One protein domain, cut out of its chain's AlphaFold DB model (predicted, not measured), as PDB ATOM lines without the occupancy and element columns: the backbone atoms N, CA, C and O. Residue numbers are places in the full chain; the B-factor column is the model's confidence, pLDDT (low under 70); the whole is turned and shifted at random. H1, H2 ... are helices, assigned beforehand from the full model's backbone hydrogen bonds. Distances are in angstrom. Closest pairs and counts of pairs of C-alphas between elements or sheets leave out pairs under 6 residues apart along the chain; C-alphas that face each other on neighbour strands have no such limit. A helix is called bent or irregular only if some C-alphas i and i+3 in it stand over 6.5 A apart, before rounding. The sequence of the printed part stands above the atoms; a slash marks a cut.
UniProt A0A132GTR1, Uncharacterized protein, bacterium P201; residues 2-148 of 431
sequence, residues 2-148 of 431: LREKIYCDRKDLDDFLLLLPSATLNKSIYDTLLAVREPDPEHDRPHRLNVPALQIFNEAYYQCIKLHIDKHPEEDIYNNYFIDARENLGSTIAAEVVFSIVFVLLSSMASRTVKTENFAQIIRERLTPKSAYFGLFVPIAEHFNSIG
ATOM      1  N   LEU A   2       5.516 -49.792 115.778       68.25
ATOM      2  CA  LEU A   2       5.779 -48.343 115.587       68.25
ATOM      3  C   LEU A   2       7.102 -47.871 116.220       68.25
ATOM      4  O   LEU A   2       7.895 -47.204 115.560       68.25
ATOM      5  N   ARG A   3       7.350 -48.255 117.481       75.31
ATOM      6  CA  ARG A   3       8.602 -47.961 118.200       75.31
ATOM      7  C   ARG A   3       9.813 -48.501 117.427       75.31
ATOM      8  O   ARG A   3      10.727 -47.752 117.120       75.31
ATOM      9  N   GLU A   4       9.763 -49.765 117.010       69.94
ATOM     10  CA  GLU A   4      10.822 -50.404 116.210       69.94
ATOM     11  C   GLU A   4      11.079 -49.682 114.885       69.94
ATOM     12  O   GLU A   4      12.232 -49.480 114.531       69.94
ATOM     13  N   LYS A   5      10.034 -49.229 114.178       69.62
ATOM     14  CA  LYS A   5      10.185 -48.494 112.915       69.62
ATOM     15  C   LYS A   5      10.938 -47.173 113.110       69.62
ATOM     16  O   LYS A   5      11.915 -46.921 112.417       69.62
ATOM     17  N   ILE A   6      10.552 -46.384 114.115       68.06
ATOM     18  CA  ILE A   6      11.235 -45.120 114.451       68.06
ATOM     19  C   ILE A   6      12.702 -45.370 114.812       68.06
ATOM     20  O   ILE A   6      13.577 -44.588 114.444       68.06
ATOM     21  N   TYR A   7      12.971 -46.458 115.535       75.88
ATOM     22  CA  TYR A   7      14.313 -46.795 115.998       75.88
ATOM     23  C   TYR A   7      15.178 -47.280 114.827       75.88
ATOM     24  O   TYR A   7      16.348 -46.921 114.732       75.88
ATOM     25  N   CYS A   8      14.597 -48.058 113.909       57.12
ATOM     26  CA  CYS A   8      15.260 -48.556 112.706       57.12
ATOM     27  C   CYS A   8      15.679 -47.436 111.752       57.12
ATOM     28  O   CYS A   8      16.747 -47.536 111.151       57.12
ATOM     29  N   ASP A   9      14.884 -46.376 111.642       64.81
ATOM     30  CA  ASP A   9      15.188 -45.247 110.760       64.81
ATOM     31  C   ASP A   9      16.230 -44.284 111.371       64.81
ATOM     32  O   ASP A   9      16.732 -43.393 110.690       64.81
ATOM     33  N   ARG A  10      16.595 -44.465 112.652       75.50
ATOM     34  CA  ARG A  10      17.534 -43.610 113.403       75.50
ATOM     35  C   ARG A  10      18.600 -44.447 114.096       75.50
ATOM     36  O   ARG A  10      18.538 -44.703 115.301       75.50
ATOM     37  N   LYS A  11      19.573 -44.887 113.302       77.31
ATOM     38  CA  LYS A  11      20.687 -45.737 113.756       77.31
ATOM     39  C   LYS A  11      21.905 -44.945 114.211       77.31
ATOM     40  O   LYS A  11      22.665 -45.445 115.035       77.31
ATOM     41  N   ASP A  12      22.066 -43.737 113.684       83.94
ATOM     42  CA  ASP A  12      23.212 -42.878 113.935       83.94
ATOM     43  C   ASP A  12      22.747 -41.528 114.491       83.94
ATOM     44  O   ASP A  12      21.791 -40.920 113.997       83.94
ATOM     45  N   LEU A  13      23.381 -41.105 115.584       85.31
ATOM     46  CA  LEU A  13      23.024 -39.869 116.268       85.31
ATOM     47  C   LEU A  13      23.520 -38.645 115.500       85.31
ATOM     48  O   LEU A  13      22.801 -37.653 115.447       85.31
ATOM     49  N   ASP A  14      24.704 -38.708 114.899       84.12
ATOM     50  CA  ASP A  14      25.294 -37.584 114.180       84.12
ATOM     51  C   ASP A  14      24.484 -37.294 112.911       84.12
ATOM     52  O   ASP A  14      24.101 -36.145 112.676       84.12
ATOM     53  N   ASP A  15      24.097 -38.337 112.168       81.38
ATOM     54  CA  ASP A  15      23.198 -38.202 111.014       81.38
ATOM     55  C   ASP A  15      21.847 -37.594 111.421       81.38
ATOM     56  O   ASP A  15      21.312 -36.706 110.751       81.38
ATOM     57  N   PHE A  16      21.300 -38.029 112.559       79.75
ATOM     58  CA  PHE A  16      20.037 -37.512 113.082       79.75
ATOM     59  C   PHE A  16      20.127 -36.034 113.499       79.75
ATOM     60  O   PHE A  16      19.195 -35.262 113.254       79.75
ATOM     61  N   LEU A  17      21.242 -35.616 114.106       84.50
ATOM     62  CA  LEU A  17      21.479 -34.222 114.489       84.50
ATOM     63  C   LEU A  17      21.720 -33.309 113.277       84.50
ATOM     64  O   LEU A  17      21.520 -32.099 113.382       84.50
ATOM     65  N   LEU A  18      22.109 -33.868 112.130       79.94
ATOM     66  CA  LEU A  18      22.290 -33.144 110.869       79.94
ATOM     67  C   LEU A  18      21.027 -33.111 109.993       79.94
ATOM     68  O   LEU A  18      20.990 -32.375 109.003       79.94
ATOM     69  N   LEU A  19      19.979 -33.859 110.353       76.38
ATOM     70  CA  LEU A  19      18.769 -33.977 109.546       76.38
ATOM     71  C   LEU A  19      17.988 -32.650 109.508       76.38
ATOM     72  O   LEU A  19      17.411 -32.200 110.499       76.38
ATOM     73  N   LEU A  20      17.953 -32.006 108.341       59.59
ATOM     74  CA  LEU A  20      17.110 -30.835 108.113       59.59
ATOM     75  C   LEU A  20      15.630 -31.247 108.012       59.59
ATOM     76  O   LEU A  20      15.328 -32.331 107.515       59.59
ATOM     77  N   PRO A  21      14.689 -30.389 108.443       65.81
ATOM     78  CA  PRO A  21      14.888 -29.046 108.999       65.81
ATOM     79  C   PRO A  21      15.166 -29.018 110.514       65.81
ATOM     80  O   PRO A  21      15.395 -27.944 111.060       65.81
ATOM     81  N   SER A  22      15.140 -30.160 111.210       72.00
ATOM     82  CA  SER A  22      15.199 -30.246 112.679       72.00
ATOM     83  C   SER A  22      16.601 -30.161 113.286       72.00
ATOM     84  O   SER A  22      16.711 -30.086 114.509       72.00
ATOM     85  N   ALA A  23      17.655 -30.091 112.470       78.19
ATOM     86  CA  ALA A  23      19.050 -30.073 112.908       78.19
ATOM     87  C   ALA A  23      19.336 -29.064 114.037       78.19
ATOM     88  O   ALA A  23      19.930 -29.414 115.052       78.19
ATOM     89  N   THR A  24      18.867 -27.816 113.914       85.31
ATOM     90  CA  THR A  24      19.127 -26.779 114.928       85.31
ATOM     91  C   THR A  24      18.411 -27.069 116.250       85.31
ATOM     92  O   THR A  24      19.019 -26.926 117.307       85.31
ATOM     93  N   LEU A  25      17.157 -27.529 116.201       89.38
ATOM     94  CA  LEU A  25      16.384 -27.888 117.393       89.38
ATOM     95  C   LEU A  25      16.964 -29.122 118.084       89.38
ATOM     96  O   LEU A  25      17.206 -29.102 119.289       89.38
ATOM     97  N   ASN A  26      17.219 -30.182 117.317       90.69
ATOM     98  CA  ASN A  26      17.781 -31.423 117.836       90.69
ATOM     99  C   ASN A  26      19.168 -31.193 118.437       90.69
ATOM    100  O   ASN A  26      19.465 -31.752 119.488       90.69
ATOM    101  N   LYS A  27      19.984 -30.318 117.835       92.12
ATOM    102  CA  LYS A  27      21.273 -29.924 118.403       92.12
ATOM    103  C   LYS A  27      21.115 -29.192 119.736       92.12
ATOM    104  O   LYS A  27      21.758 -29.587 120.698       92.12
ATOM    105  N   SER A  28      20.219 -28.205 119.837       93.44
ATOM    106  CA  SER A  28      19.956 -27.527 121.118       93.44
ATOM    107  C   SER A  28      19.463 -28.496 122.194       93.44
ATOM    108  O   SER A  28      19.926 -28.438 123.329       93.44
ATOM    109  N   ILE A  29      18.569 -29.421 121.836       95.06
ATOM    110  CA  ILE A  29      18.107 -30.476 122.746       95.06
ATOM    111  C   ILE A  29      19.277 -31.364 123.182       95.06
ATOM    112  O   ILE A  29      19.380 -31.698 124.359       95.06
ATOM    113  N   TYR A  30      20.157 -31.747 122.255       96.00
ATOM    114  CA  TYR A  30      21.309 -32.599 122.537       96.00
ATOM    115  C   TYR A  30      22.338 -31.914 123.442       96.00
ATOM    116  O   TYR A  30      22.800 -32.527 124.402       96.00
ATOM    117  N   ASP A  31      22.642 -30.640 123.198       95.06
ATOM    118  CA  ASP A  31      23.563 -29.858 124.027       95.06
ATOM    119  C   ASP A  31      23.036 -29.754 125.471       95.06
ATOM    120  O   ASP A  31      23.768 -30.003 126.433       95.06
ATOM    121  N   THR A  32      21.734 -29.493 125.645       95.25
ATOM    122  CA  THR A  32      21.083 -29.520 126.965       95.25
ATOM    123  C   THR A  32      21.082 -30.922 127.573       95.25
ATOM    124  O   THR A  32      21.317 -31.069 128.771       95.25
ATOM    125  N   LEU A  33      20.875 -31.963 126.763       94.62
ATOM    126  CA  LEU A  33      20.917 -33.354 127.207       94.62
ATOM    127  C   LEU A  33      22.300 -33.746 127.754       94.62
ATOM    128  O   LEU A  33      22.388 -34.447 128.761       94.62
ATOM    129  N   LEU A  34      23.381 -33.274 127.126       93.31
ATOM    130  CA  LEU A  34      24.743 -33.472 127.624       93.31
ATOM    131  C   LEU A  34      24.959 -32.771 128.970       93.31
ATOM    132  O   LEU A  34      25.556 -33.363 129.869       93.31
ATOM    133  N   ALA A  35      24.418 -31.562 129.140       90.12
ATOM    134  CA  ALA A  35      24.527 -30.797 130.383       90.12
ATOM    135  C   ALA A  35      23.755 -31.412 131.567       90.12
ATOM    136  O   ALA A  35      24.077 -31.134 132.719       90.12
ATOM    137  N   VAL A  36      22.736 -32.240 131.307       91.31
ATOM    138  CA  VAL A  36      21.974 -32.949 132.355       91.31
ATOM    139  C   VAL A  36      22.431 -34.386 132.583       91.31
ATOM    140  O   VAL A  36      21.854 -35.092 133.409       91.31
ATOM    141  N   ARG A  37      23.424 -34.853 131.821       90.88
ATOM    142  CA  ARG A  37      23.840 -36.254 131.850       90.88
ATOM    143  C   ARG A  37      24.603 -36.605 133.119       90.88
ATOM    144  O   ARG A  37      24.421 -37.699 133.660       90.88
ATOM    145  N   GLU A  38      25.475 -35.700 133.544       90.62
ATOM    146  CA  GLU A  38      26.293 -35.885 134.732       90.62
ATOM    147  C   GLU A  38      25.559 -35.390 135.988       90.62
ATOM    148  O   GLU A  38      24.759 -34.453 135.898       90.62
ATOM    149  N   PRO A  39      25.795 -36.022 137.151       88.94
ATOM    150  CA  PRO A  39      25.208 -35.583 138.406       88.94
ATOM    151  C   PRO A  39      25.611 -34.150 138.749       88.94
ATOM    152  O   PRO A  39      26.781 -33.785 138.662       88.94
ATOM    153  N   ASP A  40      24.648 -33.378 139.229       90.50
ATOM    154  CA  ASP A  40      24.831 -32.036 139.758       90.50
ATOM    155  C   ASP A  40      24.010 -31.882 141.051       90.50
ATOM    156  O   ASP A  40      22.836 -31.494 141.018       90.50
ATOM    157  N   PRO A  41      24.599 -32.244 142.207       87.12
ATOM    158  CA  PRO A  41      23.923 -32.170 143.499       87.12
ATOM    159  C   PRO A  41      23.549 -30.744 143.917       87.12
ATOM    160  O   PRO A  41      22.613 -30.580 144.694       87.12
ATOM    161  N   GLU A  42      24.251 -29.719 143.418       88.00
ATOM    162  CA  GLU A  42      23.971 -28.314 143.753       88.00
ATOM    163  C   GLU A  42      22.631 -27.845 143.170       88.00
ATOM    164  O   GLU A  42      21.993 -26.947 143.717       88.00
ATOM    165  N   HIS A  43      22.170 -28.507 142.106       86.50
ATOM    166  CA  HIS A  43      20.914 -28.220 141.414       86.50
ATOM    167  C   HIS A  43      19.893 -29.365 141.533       86.50
ATOM    168  O   HIS A  43      19.058 -29.526 140.646       86.50
ATOM    169  N   ASP A  44      19.968 -30.172 142.598       87.31
ATOM    170  CA  ASP A  44      19.047 -31.291 142.880       87.31
ATOM    171  C   ASP A  44      18.996 -32.365 141.769       87.31
ATOM    172  O   ASP A  44      17.974 -32.998 141.503       87.31
ATOM    173  N   ARG A  45      20.133 -32.603 141.101       89.19
ATOM    174  CA  ARG A  45      20.304 -33.647 140.074       89.19
ATOM    175  C   ARG A  45      21.346 -34.680 140.519       89.19
ATOM    176  O   ARG A  45      22.386 -34.814 139.883       89.19
ATOM    177  N   PRO A  46      21.126 -35.446 141.604       85.31
ATOM    178  CA  PRO A  46      22.162 -36.302 142.198       85.31
ATOM    179  C   PRO A  46      22.493 -37.563 141.384       85.31
ATOM    180  O   PRO A  46      23.413 -38.305 141.730       85.31
ATOM    181  N   HIS A  47      21.738 -37.852 140.326       87.94
ATOM    182  CA  HIS A  47      21.816 -39.113 139.601       87.94
ATOM    183  C   HIS A  47      22.288 -38.918 138.165       87.94
ATOM    184  O   HIS A  47      21.876 -37.993 137.467       87.94
ATOM    185  N   ARG A  48      23.118 -39.861 137.714       89.75
ATOM    186  CA  ARG A  48      23.625 -39.908 136.346       89.75
ATOM    187  C   ARG A  48      22.575 -40.470 135.394       89.75
ATOM    188  O   ARG A  48      21.948 -41.493 135.680       89.75
ATOM    189  N   LEU A  49      22.454 -39.861 134.220       93.25
ATOM    190  CA  LEU A  49      21.616 -40.373 133.143       93.25
ATOM    191  C   LEU A  49      22.371 -41.458 132.353       93.25
ATOM    192  O   LEU A  49      23.181 -41.173 131.470       93.25
ATOM    193  N   ASN A  50      22.098 -42.725 132.677       92.00
ATOM    194  CA  ASN A  50      22.774 -43.894 132.092       92.00
ATOM    195  C   ASN A  50      22.164 -44.387 130.764       92.00
ATOM    196  O   ASN A  50      22.491 -45.479 130.306       92.00
ATOM    197  N   VAL A  51      21.288 -43.598 130.137       94.62
ATOM    198  CA  VAL A  51      20.623 -43.955 128.876       94.62
ATOM    199  C   VAL A  51      21.325 -43.249 127.707       94.62
ATOM    200  O   VAL A  51      21.590 -42.048 127.802       94.62
ATOM    201  N   PRO A  52      21.644 -43.945 126.598       94.69
ATOM    202  CA  PRO A  52      22.198 -43.316 125.402       94.69
ATOM    203  C   PRO A  52      21.289 -42.212 124.851       94.69
ATOM    204  O   PRO A  52      20.076 -42.385 124.752       94.69
ATOM    205  N   ALA A  53      21.881 -41.097 124.413       94.06
ATOM    206  CA  ALA A  53      21.133 -39.950 123.895       94.06
ATOM    207  C   ALA A  53      20.204 -40.314 122.726       94.06
ATOM    208  O   ALA A  53      19.058 -39.875 122.689       94.06
ATOM    209  N   LEU A  54      20.666 -41.175 121.814       91.81
ATOM    210  CA  LEU A  54      19.858 -41.656 120.693       91.81
ATOM    211  C   LEU A  54      18.590 -42.385 121.163       91.81
ATOM    212  O   LEU A  54      17.521 -42.181 120.602       91.81
ATOM    213  N   GLN A  55      18.679 -43.182 122.232       93.00
ATOM    214  CA  GLN A  55      17.525 -43.888 122.787       93.00
ATOM    215  C   GLN A  55      16.517 -42.917 123.422       93.00
ATOM    216  O   GLN A  55      15.313 -43.103 123.270       93.00
ATOM    217  N   ILE A  56      17.000 -41.849 124.064       95.62
ATOM    218  CA  ILE A  56      16.158 -40.772 124.608       95.62
ATOM    219  C   ILE A  56      15.426 -40.039 123.480       95.62
ATOM    220  O   ILE A  56      14.216 -39.837 123.562       95.62
ATOM    221  N   PHE A  57      16.132 -39.676 122.405       92.75
ATOM    222  CA  PHE A  57      15.513 -39.056 121.233       92.75
ATOM    223  C   PHE A  57      14.473 -39.968 120.586       92.75
ATOM    224  O   PHE A  57      13.368 -39.526 120.271       92.75
ATOM    225  N   ASN A  58      14.814 -41.237 120.396       90.81
ATOM    226  CA  ASN A  58      13.923 -42.215 119.793       90.81
ATOM    227  C   ASN A  58      12.634 -42.380 120.609       90.81
ATOM    228  O   ASN A  58      11.546 -42.349 120.033       90.81
ATOM    229  N   GLU A  59      12.737 -42.449 121.939       95.25
ATOM    230  CA  GLU A  59      11.565 -42.507 122.812       95.25
ATOM    231  C   GLU A  59      10.759 -41.197 122.780       95.25
ATOM    232  O   GLU A  59       9.540 -41.235 122.635       95.25
ATOM    233  N   ALA A  60      11.406 -40.027 122.830       94.88
ATOM    234  CA  ALA A  60      10.705 -38.739 122.803       94.88
ATOM    235  C   ALA A  60       9.897 -38.526 121.514       94.88
ATOM    236  O   ALA A  60       8.741 -38.096 121.553       94.88
ATOM    237  N   TYR A  61      10.467 -38.872 120.360       91.62
ATOM    238  CA  TYR A  61       9.738 -38.798 119.096       91.62
ATOM    239  C   TYR A  61       8.643 -39.857 118.996       91.62
ATOM    240  O   TYR A  61       7.564 -39.546 118.494       91.62
ATOM    241  N   TYR A  62       8.880 -41.071 119.501       91.12
ATOM    242  CA  TYR A  62       7.834 -42.083 119.607       91.12
ATOM    243  C   TYR A  62       6.638 -41.566 120.411       91.12
ATOM    244  O   TYR A  62       5.517 -41.643 119.916       91.12
ATOM    245  N   GLN A  63       6.860 -40.944 121.572       93.31
ATOM    246  CA  GLN A  63       5.779 -40.381 122.387       93.31
ATOM    247  C   GLN A  63       5.038 -39.235 121.671       93.31
ATOM    248  O   GLN A  63       3.809 -39.166 121.722       93.31
ATOM    249  N   CYS A  64       5.748 -38.377 120.927       90.75
ATOM    250  CA  CYS A  64       5.114 -37.329 120.116       90.75
ATOM    251  C   CYS A  64       4.225 -37.902 119.001       90.75
ATOM    252  O   CYS A  64       3.126 -37.395 118.761       90.75
ATOM    253  N   ILE A  65       4.682 -38.952 118.314       85.81
ATOM    254  CA  ILE A  65       3.929 -39.608 117.233       85.81
ATOM    255  C   ILE A  65       2.745 -40.377 117.813       85.81
ATOM    256  O   ILE A  65       1.637 -40.246 117.298       85.81
ATOM    257  N   LYS A  66       2.951 -41.108 118.917       87.81
ATOM    258  CA  LYS A  66       1.901 -41.808 119.667       87.81
ATOM    259  C   LYS A  66       0.759 -40.850 120.009       87.81
ATOM    260  O   LYS A  66      -0.392 -41.142 119.703       87.81
ATOM    261  N   LEU A  67       1.086 -39.655 120.508       88.50
ATOM    262  CA  LEU A  67       0.098 -38.615 120.795       88.50
ATOM    263  C   LEU A  67      -0.690 -38.179 119.548       88.50
ATOM    264  O   LEU A  67      -1.874 -37.881 119.664       88.50
ATOM    265  N   HIS A  68      -0.075 -38.134 118.366       81.44
ATOM    266  CA  HIS A  68      -0.771 -37.747 117.134       81.44
ATOM    267  C   HIS A  68      -1.723 -38.827 116.621       81.44
ATOM    268  O   HIS A  68      -2.806 -38.499 116.145       81.44
ATOM    269  N   ILE A  69      -1.325 -40.096 116.709       79.62
ATOM    270  CA  ILE A  69      -2.114 -41.213 116.167       79.62
ATOM    271  C   ILE A  69      -3.217 -41.685 117.117       79.62
ATOM    272  O   ILE A  69      -4.203 -42.267 116.669       79.62
ATOM    273  N   ASP A  70      -3.060 -41.451 118.418       81.56
ATOM    274  CA  ASP A  70      -3.994 -41.930 119.429       81.56
ATOM    275  C   ASP A  70      -5.358 -41.220 119.300       81.56
ATOM    276  O   ASP A  70      -5.468 -39.999 119.439       81.56
ATOM    277  N   LYS A  71      -6.419 -41.973 119.002       72.50
ATOM    278  CA  LYS A  71      -7.775 -41.427 118.818       72.50
ATOM    279  C   LYS A  71      -8.558 -41.310 120.125       72.50
ATOM    280  O   LYS A  71      -9.486 -40.506 120.199       72.50
ATOM    281  N   HIS A  72      -8.187 -42.086 121.142       64.56
ATOM    282  CA  HIS A  72      -8.921 -42.216 122.399       64.56
ATOM    283  C   HIS A  72      -7.940 -42.183 123.560       64.56
ATOM    284  O   HIS A  72      -7.697 -43.203 124.202       64.56
ATOM    285  N   PRO A  73      -7.347 -41.015 123.818       62.06
ATOM    286  CA  PRO A  73      -6.340 -40.938 124.843       62.06
ATOM    287  C   PRO A  73      -7.049 -41.113 126.201       62.06
ATOM    288  O   PRO A  73      -8.077 -40.485 126.457       62.06
ATOM    289  N   GLU A  74      -6.556 -42.048 127.012       64.38
ATOM    290  CA  GLU A  74      -7.154 -42.457 128.295       64.38
ATOM    291  C   GLU A  74      -7.401 -41.274 129.259       64.38
ATOM    292  O   GLU A  74      -6.815 -40.207 129.096       64.38
ATOM    293  N   GLU A  75      -8.213 -41.448 130.311       64.75
ATOM    294  CA  GLU A  75      -8.509 -40.368 131.280       64.75
ATOM    295  C   GLU A  75      -7.245 -39.748 131.924       64.75
ATOM    296  O   GLU A  75      -7.257 -38.563 132.261       64.75
ATOM    297  N   ASP A  76      -6.132 -40.496 132.026       80.69
ATOM    298  CA  ASP A  76      -4.815 -39.994 132.458       80.69
ATOM    299  C   ASP A  76      -3.700 -40.281 131.430       80.69
ATOM    300  O   ASP A  76      -2.722 -40.993 131.674       80.69
ATOM    301  N   ILE A  77      -3.856 -39.685 130.245       85.38
ATOM    302  CA  ILE A  77      -2.924 -39.758 129.103       85.38
ATOM    303  C   ILE A  77      -1.458 -39.592 129.532       85.38
ATOM    304  O   ILE A  77      -0.584 -40.328 129.074       85.38
ATOM    305  N   TYR A  78      -1.173 -38.621 130.406       89.00
ATOM    306  CA  TYR A  78       0.196 -38.322 130.819       89.00
ATOM    307  C   TYR A  78       0.813 -39.485 131.591       89.00
ATOM    308  O   TYR A  78       1.901 -39.930 131.226       89.00
ATOM    309  N   ASN A  79       0.137 -40.003 132.624       90.00
ATOM    310  CA  ASN A  79       0.712 -41.077 133.432       90.00
ATOM    311  C   ASN A  79       0.944 -42.336 132.600       90.00
ATOM    312  O   ASN A  79       1.982 -42.971 132.757       90.00
ATOM    313  N   ASN A  80       0.040 -42.663 131.679       90.06
ATOM    314  CA  ASN A  80       0.198 -43.839 130.830       90.06
ATOM    315  C   ASN A  80       1.395 -43.721 129.893       90.06
ATOM    316  O   ASN A  80       2.192 -44.649 129.773       90.06
ATOM    317  N   TYR A  81       1.567 -42.563 129.257       94.00
ATOM    318  CA  TYR A  81       2.704 -42.346 128.369       94.00
ATOM    319  C   TYR A  81       4.013 -42.268 129.174       94.00
ATOM    320  O   TYR A  81       5.053 -42.746 128.724       94.00
ATOM    321  N   PHE A  82       3.970 -41.702 130.383       93.94
ATOM    322  CA  PHE A  82       5.120 -41.624 131.278       93.94
ATOM    323  C   PHE A  82       5.553 -43.002 131.785       93.94
ATOM    324  O   PHE A  82       6.745 -43.310 131.784       93.94
ATOM    325  N   ILE A  83       4.600 -43.847 132.193       92.44
ATOM    326  CA  ILE A  83       4.856 -45.227 132.615       92.44
ATOM    327  C   ILE A  83       5.439 -46.032 131.451       92.44
ATOM    328  O   ILE A  83       6.465 -46.675 131.647       92.44
ATOM    329  N   ASP A  84       4.869 -45.920 130.249       93.06
ATOM    330  CA  ASP A  84       5.378 -46.573 129.033       93.06
ATOM    331  C   ASP A  84       6.838 -46.179 128.734       93.06
ATOM    332  O   ASP A  84       7.700 -47.041 128.548       93.06
ATOM    333  N   ALA A  85       7.166 -44.882 128.778       95.38
ATOM    334  CA  ALA A  85       8.545 -44.422 128.600       95.38
ATOM    335  C   ALA A  85       9.478 -44.921 129.721       95.38
ATOM    336  O   ALA A  85      10.610 -45.331 129.460       95.38
ATOM    337  N   ARG A  86       9.010 -44.919 130.976       95.50
ATOM    338  CA  ARG A  86       9.776 -45.403 132.133       95.50
ATOM    339  C   ARG A  86      10.072 -46.895 132.032       95.50
ATOM    340  O   ARG A  86      11.195 -47.294 132.325       95.50
ATOM    341  N   GLU A  87       9.093 -47.704 131.644       93.94
ATOM    342  CA  GLU A  87       9.254 -49.148 131.454       93.94
ATOM    343  C   GLU A  87      10.224 -49.445 130.311       93.94
ATOM    344  O   GLU A  87      11.094 -50.301 130.460       93.94
ATOM    345  N   ASN A  88      10.157 -48.676 129.220       93.50
ATOM    346  CA  ASN A  88      11.063 -48.846 128.086       93.50
ATOM    347  C   ASN A  88      12.518 -48.449 128.395       93.50
ATOM    348  O   ASN A  88      13.456 -49.044 127.869       93.50
ATOM    349  N   LEU A  89      12.722 -47.424 129.228       94.25
ATOM    350  CA  LEU A  89      14.054 -46.892 129.545       94.25
ATOM    351  C   LEU A  89      14.634 -47.424 130.860       94.25
ATOM    352  O   LEU A  89      15.806 -47.189 131.152       94.25
ATOM    353  N   GLY A  90      13.824 -48.099 131.677       93.38
ATOM    354  CA  GLY A  90      14.211 -48.602 132.995       93.38
ATOM    355  C   GLY A  90      14.552 -47.507 134.013       93.38
ATOM    356  O   GLY A  90      15.211 -47.785 135.013       93.38
ATOM    357  N   SER A  91      14.158 -46.252 133.768       93.19
ATOM    358  CA  SER A  91      14.533 -45.112 134.611       93.19
ATOM    359  C   SER A  91      13.468 -44.022 134.611       93.19
ATOM    360  O   SER A  91      13.116 -43.473 133.568       93.19
ATOM    361  N   THR A  92      12.996 -43.660 135.809       93.94
ATOM    362  CA  THR A  92      12.084 -42.522 136.017       93.94
ATOM    363  C   THR A  92      12.725 -41.213 135.563       93.94
ATOM    364  O   THR A  92      12.073 -40.402 134.923       93.94
ATOM    365  N   ILE A  93      14.023 -41.043 135.823       93.75
ATOM    366  CA  ILE A  93      14.773 -39.843 135.437       93.75
ATOM    367  C   ILE A  93      14.857 -39.735 133.916       93.75
ATOM    368  O   ILE A  93      14.639 -38.670 133.348       93.75
ATOM    369  N   ALA A  94      15.122 -40.854 133.237       95.62
ATOM    370  CA  ALA A  94      15.145 -40.869 131.782       95.62
ATOM    371  C   ALA A  94      13.762 -40.549 131.198       95.62
ATOM    372  O   ALA A  94      13.682 -39.803 130.225       95.62
ATOM    373  N   ALA A  95      12.683 -41.038 131.819       96.19
ATOM    374  CA  ALA A  95      11.323 -40.673 131.436       96.19
ATOM    375  C   ALA A  95      11.053 -39.169 131.634       96.19
ATOM    376  O   ALA A  95      10.538 -38.525 130.726       96.19
ATOM    377  N   GLU A  96      11.461 -38.560 132.751       95.38
ATOM    378  CA  GLU A  96      11.324 -37.104 132.943       95.38
ATOM    379  C   GLU A  96      12.065 -36.292 131.877       95.38
ATOM    380  O   GLU A  96      11.519 -35.332 131.325       95.38
ATOM    381  N   VAL A  97      13.293 -36.694 131.544       96.50
ATOM    382  CA  VAL A  97      14.077 -36.057 130.480       96.50
ATOM    383  C   VAL A  97      13.388 -36.236 129.125       96.50
ATOM    384  O   VAL A  97      13.247 -35.264 128.383       96.50
ATOM    385  N   VAL A  98      12.876 -37.432 128.817       97.44
ATOM    386  CA  VAL A  98      12.074 -37.678 127.608       97.44
ATOM    387  C   VAL A  98      10.885 -36.730 127.538       97.44
ATOM    388  O   VAL A  98      10.687 -36.094 126.509       97.44
ATOM    389  N   PHE A  99      10.117 -36.577 128.616       97.38
ATOM    390  CA  PHE A  99       8.945 -35.702 128.608       97.38
ATOM    391  C   PHE A  99       9.298 -34.215 128.561       97.38
ATOM    392  O   PHE A  99       8.557 -33.430 127.971       97.38
ATOM    393  N   SER A 100      10.466 -33.833 129.074       97.19
ATOM    394  CA  SER A 100      11.023 -32.492 128.876       97.19
ATOM    395  C   SER A 100      11.311 -32.224 127.394       97.19
ATOM    396  O   SER A 100      10.989 -31.154 126.878       97.19
ATOM    397  N   ILE A 101      11.827 -33.223 126.675       96.75
ATOM    398  CA  ILE A 101      12.058 -33.150 125.226       96.75
ATOM    399  C   ILE A 101      10.736 -33.170 124.451       96.75
ATOM    400  O   ILE A 101      10.561 -32.367 123.539       96.75
ATOM    401  N   VAL A 102       9.776 -34.025 124.824       96.12
ATOM    402  CA  VAL A 102       8.426 -34.055 124.226       96.12
ATOM    403  C   VAL A 102       7.769 -32.681 124.336       96.12
ATOM    404  O   VAL A 102       7.226 -32.185 123.354       96.12
ATOM    405  N   PHE A 103       7.872 -32.023 125.493       96.44
ATOM    406  CA  PHE A 103       7.387 -30.658 125.667       96.44
ATOM    407  C   PHE A 103       8.024 -29.683 124.665       96.44
ATOM    408  O   PHE A 103       7.299 -28.917 124.029       96.44
ATOM    409  N   VAL A 104       9.349 -29.727 124.482       95.12
ATOM    410  CA  VAL A 104      10.056 -28.879 123.507       95.12
ATOM    411  C   VAL A 104       9.584 -29.158 122.082       95.12
ATOM    412  O   VAL A 104       9.271 -28.216 121.350       95.12
ATOM    413  N   LEU A 105       9.498 -30.433 121.699       92.69
ATOM    414  CA  LEU A 105       9.078 -30.856 120.364       92.69
ATOM    415  C   LEU A 105       7.655 -30.378 120.066       92.69
ATOM    416  O   LEU A 105       7.456 -29.689 119.070       92.69
ATOM    417  N   LEU A 106       6.694 -30.661 120.951       91.81
ATOM    418  CA  LEU A 106       5.292 -30.256 120.792       91.81
ATOM    419  C   LEU A 106       5.122 -28.734 120.788       91.81
ATOM    420  O   LEU A 106       4.348 -28.194 119.998       91.81
ATOM    421  N   SER A 107       5.869 -28.033 121.642       91.19
ATOM    422  CA  SER A 107       5.814 -26.572 121.724       91.19
ATOM    423  C   SER A 107       6.397 -25.888 120.491       91.19
ATOM    424  O   SER A 107       6.030 -24.749 120.228       91.19
ATOM    425  N   SER A 108       7.276 -26.558 119.742       87.75
ATOM    426  CA  SER A 108       7.962 -26.005 118.563       87.75
ATOM    427  C   SER A 108       7.340 -26.468 117.233       87.75
ATOM    428  O   SER A 108       7.898 -26.232 116.161       87.75
ATOM    429  N   MET A 109       6.190 -27.150 117.272       84.31
ATOM    430  CA  MET A 109       5.522 -27.654 116.069       84.31
ATOM    431  C   MET A 109       4.893 -26.545 115.222       84.31
ATOM    432  O   MET A 109       4.288 -25.607 115.743       84.31
ATOM    433  N   ALA A 110       4.950 -26.736 113.901       72.19
ATOM    434  CA  ALA A 110       4.304 -25.875 112.907       72.19
ATOM    435  C   ALA A 110       2.779 -25.784 113.067       72.19
ATOM    436  O   ALA A 110       2.190 -24.707 113.029       72.19
ATOM    437  N   SER A 111       2.146 -26.941 113.233       73.38
ATOM    438  CA  SER A 111       0.699 -27.121 113.225       73.38
ATOM    439  C   SER A 111       0.274 -27.782 114.528       73.38
ATOM    440  O   SER A 111       0.136 -29.005 114.611       73.38
ATOM    441  N   ARG A 112       0.116 -26.964 115.570       79.19
ATOM    442  CA  ARG A 112      -0.356 -27.420 116.877       79.19
ATOM    443  C   ARG A 112      -1.860 -27.673 116.825       79.19
ATOM    444  O   ARG A 112      -2.645 -26.803 116.463       79.19
ATOM    445  N   THR A 113      -2.255 -28.889 117.172       84.56
ATOM    446  CA  THR A 113      -3.656 -29.231 117.431       84.56
ATOM    447  C   THR A 113      -3.996 -28.912 118.887       84.56
ATOM    448  O   THR A 113      -3.117 -28.942 119.752       84.56
ATOM    449  N   VAL A 114      -5.282 -28.711 119.193       85.19
ATOM    450  CA  VAL A 114      -5.764 -28.542 120.581       85.19
ATOM    451  C   VAL A 114      -5.273 -29.685 121.479       85.19
ATOM    452  O   VAL A 114      -4.870 -29.467 122.618       85.19
ATOM    453  N   LYS A 115      -5.223 -30.912 120.942       86.25
ATOM    454  CA  LYS A 115      -4.699 -32.085 121.648       86.25
ATOM    455  C   LYS A 115      -3.228 -31.912 122.039       86.25
ATOM    456  O   LYS A 115      -2.872 -32.145 123.190       86.25
ATOM    457  N   THR A 116      -2.379 -31.507 121.096       88.56
ATOM    458  CA  THR A 116      -0.941 -31.319 121.347       88.56
ATOM    459  C   THR A 116      -0.658 -30.164 122.303       88.56
ATOM    460  O   THR A 116       0.242 -30.278 123.130       88.56
ATOM    461  N   GLU A 117      -1.444 -29.084 122.242       89.69
ATOM    462  CA  GLU A 117      -1.316 -27.947 123.162       89.69
ATOM    463  C   GLU A 117      -1.706 -28.333 124.585       89.69
ATOM    464  O   GLU A 117      -0.936 -28.103 125.517       89.69
ATOM    465  N   ASN A 118      -2.854 -28.997 124.742       90.81
ATOM    466  CA  ASN A 118      -3.309 -29.485 126.040       90.81
ATOM    467  C   ASN A 118      -2.294 -30.453 126.650       90.81
ATOM    468  O   ASN A 118      -1.975 -30.351 127.832       90.81
ATOM    469  N   PHE A 119      -1.736 -31.364 125.850       93.31
ATOM    470  CA  PHE A 119      -0.739 -32.304 126.350       93.31
ATOM    471  C   PHE A 119       0.564 -31.607 126.762       93.31
ATOM    472  O   PHE A 119       1.082 -31.884 127.842       93.31
ATOM    473  N   ALA A 120       1.070 -30.660 125.966       93.88
ATOM    474  CA  ALA A 120       2.245 -29.871 126.335       93.88
ATOM    475  C   ALA A 120       2.023 -29.081 127.640       93.88
ATOM    476  O   ALA A 120       2.921 -29.011 128.482       93.88
ATOM    477  N   GLN A 121       0.818 -28.540 127.839       93.75
ATOM    478  CA  GLN A 121       0.438 -27.857 129.073       93.75
ATOM    479  C   GLN A 121       0.400 -28.817 130.274       93.75
ATOM    480  O   GLN A 121       0.966 -28.492 131.319       93.75
ATOM    481  N   ILE A 122      -0.163 -30.021 130.118       94.25
ATOM    482  CA  ILE A 122      -0.154 -31.058 131.164       94.25
ATOM    483  C   ILE A 122       1.283 -31.415 131.560       94.25
ATOM    484  O   ILE A 122       1.590 -31.486 132.751       94.25
ATOM    485  N   ILE A 123       2.185 -31.602 130.587       95.69
ATOM    486  CA  ILE A 123       3.600 -31.881 130.870       95.69
ATOM    487  C   ILE A 123       4.208 -30.751 131.703       95.69
ATOM    488  O   ILE A 123       4.833 -31.011 132.732       95.69
ATOM    489  N   ARG A 124       3.994 -29.496 131.289       95.25
ATOM    490  CA  ARG A 124       4.505 -28.322 132.002       95.25
ATOM    491  C   ARG A 124       4.000 -28.283 133.443       95.25
ATOM    492  O   ARG A 124       4.808 -28.126 134.353       95.25
ATOM    493  N   GLU A 125       2.705 -28.459 133.671       94.00
ATOM    494  CA  GLU A 125       2.110 -28.441 135.015       94.00
ATOM    495  C   GLU A 125       2.633 -29.574 135.908       94.00
ATOM    496  O   GLU A 125       2.864 -29.373 137.100       94.00
ATOM    497  N   ARG A 126       2.855 -30.763 135.335       93.38
ATOM    498  CA  ARG A 126       3.329 -31.940 136.074       93.38
ATOM    499  C   ARG A 126       4.817 -31.870 136.407       93.38
ATOM    500  O   ARG A 126       5.188 -32.269 137.512       93.38
ATOM    501  N   LEU A 127       5.647 -31.384 135.483       93.31
ATOM    502  CA  LEU A 127       7.105 -31.394 135.631       93.31
ATOM    503  C   LEU A 127       7.668 -30.134 136.292       93.31
ATOM    504  O   LEU A 127       8.635 -30.256 137.037       93.31
ATOM    505  N   THR A 128       7.063 -28.954 136.105       91.25
ATOM    506  CA  THR A 128       7.561 -27.697 136.709       91.25
ATOM    507  C   THR A 128       7.810 -27.794 138.222       91.25
ATOM    508  O   THR A 128       8.879 -27.381 138.661       91.25
ATOM    509  N   PRO A 129       6.895 -28.346 139.046       86.06
ATOM    510  CA  PRO A 129       7.114 -28.405 140.490       86.06
ATOM    511  C   PRO A 129       7.982 -29.585 140.953       86.06
ATOM    512  O   PRO A 129       8.268 -29.673 142.142       86.06
ATOM    513  N   LYS A 130       8.321 -30.536 140.070       83.31
ATOM    514  CA  LYS A 130       8.846 -31.858 140.470       83.31
ATOM    515  C   LYS A 130      10.160 -32.255 139.815       83.31
ATOM    516  O   LYS A 130      10.848 -33.104 140.363       83.31
ATOM    517  N   SER A 131      10.484 -31.696 138.653       86.75
ATOM    518  CA  SER A 131      11.634 -32.135 137.872       86.75
ATOM    519  C   SER A 131      12.757 -31.111 137.925       86.75
ATOM    520  O   SER A 131      12.625 -29.999 137.412       86.75
ATOM    521  N   ALA A 132      13.902 -31.533 138.458       88.06
ATOM    522  CA  ALA A 132      15.147 -30.766 138.428       88.06
ATOM    523  C   ALA A 132      15.719 -30.601 137.001       88.06
ATOM    524  O   ALA A 132      16.633 -29.811 136.768       88.06
ATOM    525  N   TYR A 133      15.182 -31.340 136.023       91.94
ATOM    526  CA  TYR A 133      15.652 -31.353 134.637       91.94
ATOM    527  C   TYR A 133      14.820 -30.452 133.727       91.94
ATOM    528  O   TYR A 133      15.365 -29.785 132.848       91.94
ATOM    529  N   PHE A 134      13.502 -30.408 133.944       94.75
ATOM    530  CA  PHE A 134      12.551 -29.762 133.038       94.75
ATOM    531  C   PHE A 134      12.867 -28.285 132.769       94.75
ATOM    532  O   PHE A 134      12.827 -27.846 131.618       94.75
ATOM    533  N   GLY A 135      13.258 -27.536 133.805       93.12
ATOM    534  CA  GLY A 135      13.571 -26.106 133.699       93.12
ATOM    535  C   GLY A 135      14.679 -25.771 132.693       93.12
ATOM    536  O   GLY A 135      14.691 -24.669 132.155       93.12
ATOM    537  N   LEU A 136      15.564 -26.720 132.373       94.12
ATOM    538  CA  LEU A 136      16.655 -26.527 131.412       94.12
ATOM    539  C   LEU A 136      16.198 -26.647 129.953       94.12
ATOM    540  O   LEU A 136      16.845 -26.107 129.060       94.12
ATOM    541  N   PHE A 137      15.077 -27.327 129.709       96.25
ATOM    542  CA  PHE A 137      14.512 -27.512 128.371       96.25
ATOM    543  C   PHE A 137      13.497 -26.419 128.006       96.25
ATOM    544  O   PHE A 137      13.305 -26.131 126.825       96.25
ATOM    545  N   VAL A 138      12.876 -25.765 128.997       95.06
ATOM    546  CA  VAL A 138      11.895 -24.685 128.774       95.06
ATOM    547  C   VAL A 138      12.436 -23.546 127.891       95.06
ATOM    548  O   VAL A 138      11.747 -23.200 126.925       95.06
ATOM    549  N   PRO A 139      13.662 -23.020 128.102       95.31
ATOM    550  CA  PRO A 139      14.204 -21.945 127.270       95.31
ATOM    551  C   PRO A 139      14.343 -22.321 125.791       95.31
ATOM    552  O   PRO A 139      14.221 -21.457 124.925       95.31
ATOM    553  N   ILE A 140      14.561 -23.606 125.480       94.06
ATOM    554  CA  ILE A 140      14.634 -24.094 124.096       94.06
ATOM    555  C   ILE A 140      13.275 -23.895 123.423       94.06
ATOM    556  O   ILE A 140      13.185 -23.272 122.366       94.06
ATOM    557  N   ALA A 141      12.204 -24.372 124.063       91.31
ATOM    558  CA  ALA A 141      10.846 -24.235 123.545       91.31
ATOM    559  C   ALA A 141      10.458 -22.763 123.339       91.31
ATOM    560  O   ALA A 141       9.856 -22.414 122.323       91.31
ATOM    561  N   GLU A 142      10.803 -21.889 124.285       91.81
ATOM    562  CA  GLU A 142      10.519 -20.452 124.204       91.81
ATOM    563  C   GLU A 142      11.299 -19.775 123.074       91.81
ATOM    564  O   GLU A 142      10.725 -19.003 122.301       91.81
ATOM    565  N   HIS A 143      12.582 -20.115 122.921       89.75
ATOM    566  CA  HIS A 143      13.419 -19.592 121.850       89.75
ATOM    567  C   HIS A 143      12.853 -19.940 120.468       89.75
ATOM    568  O   HIS A 143      12.620 -19.038 119.659       89.75
ATOM    569  N   PHE A 144      12.561 -21.216 120.205       85.50
ATOM    570  CA  PHE A 144      12.056 -21.644 118.897       85.50
ATOM    571  C   PHE A 144      10.641 -21.130 118.598       85.50
ATOM    572  O   PHE A 144      10.356 -20.767 117.456       85.50
ATOM    573  N   ASN A 145       9.791 -20.974 119.621       83.19
ATOM    574  CA  ASN A 145       8.517 -20.267 119.473       83.19
ATOM    575  C   ASN A 145       8.713 -18.792 119.086       83.19
ATOM    576  O   ASN A 145       7.990 -18.281 118.232       83.19
ATOM    577  N   SER A 146       9.686 -18.102 119.691       84.12
ATOM    578  CA  SER A 146       9.901 -16.664 119.470       84.12
ATOM    579  C   SER A 146      10.372 -16.319 118.053       84.12
ATOM    580  O   SER A 146      10.017 -15.267 117.524       84.12
ATOM    581  N   ILE A 147      11.139 -17.210 117.423       81.12
ATOM    582  CA  ILE A 147      11.680 -17.016 116.070       81.12
ATOM    583  C   ILE A 147      10.737 -17.527 114.972       81.12
ATOM    584  O   ILE A 147      11.066 -17.426 113.793       81.12
ATOM    585  N   GLY A 148       9.571 -18.075 115.341       68.38
ATOM    586  CA  GLY A 148       8.570 -18.578 114.395       68.38
ATOM    587  C   GLY A 148       9.046 -19.769 113.559       68.38
ATOM    588  O   GLY A 148       8.471 -20.040 112.505       68.38
TER     589      GLY A 148
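Overview. This is residues 2 to 148 of the 431 residues of an uncharacterized protein of bacterium P201 (UniProt A0A132GTR1). A compact ball of helices is built round H6, which runs through the middle with H4, H5, H7 and H8 packed round it; H3, H6 and H8 form a bundle, three helices roughly side by side. Short H1 packs on H4, and short H2 makes a corner with H3. The printed part has 147 residues with eight named helices, H1 to H8 in order, and no named strand: all helix. It is compact, with a radius of gyration of the C-alphas of 14.4 A, and rounded, spanning 41 by 35 by 34 A.

Along the chain. H1, residues 2 to 8, begins at C-alpha 2 (5.779, -48.343, 115.587). H2 is residues 13 to 18, H3 23 to 35, H4 53 to 69 at 24.5 A, H5 77 to 89, H6 92 to 107 at 22.3 A and H7 114 to 127 at 20.0 A. H8, residues 134 to 146, ends at C-alpha 146 (9.901, -16.664, 119.470); it is irregular, but only just, with C-alphas 136 and 139 6.6 A apart.

Arrangement. The hub, H6, touches H4 (closest C-alphas Ala 60 and Val 98, 5.1 A), H5 with residues 92 to 99 alone (Arg 86 and Ala 95, 5.0 A), H7 (Phe 103 and Ala 120, 5.2 A) and H8 (Val 104 and Ala 141, 4.7 A). H6 and H8 run the same way at a shallow tilt of 11 degrees. H6 and H7 form a helical hairpin. H8 touches H3, closest C-alphas Leu 136 and Thr 32, 7.0 A. H2 and H3 touch only at the corner, closest C-alphas Leu 17 and Ala 23, 5.1 A. H1 touches residues 58 to 62 of H4, closest C-alphas Tyr 7 and Asn 58, 6.0 A. Every O i to N i+4 pair is within hydrogen-bond range in H1 to H7, and 7 of 9 in H8.

Size, cuts and confidence. The C-alphas farthest apart, Glu 42 and Lys 71, are 42.4 A apart. The printed part has no cut. The link from H3 to H4 is long. Among residues with pLDDT under 70 are 72 to 75.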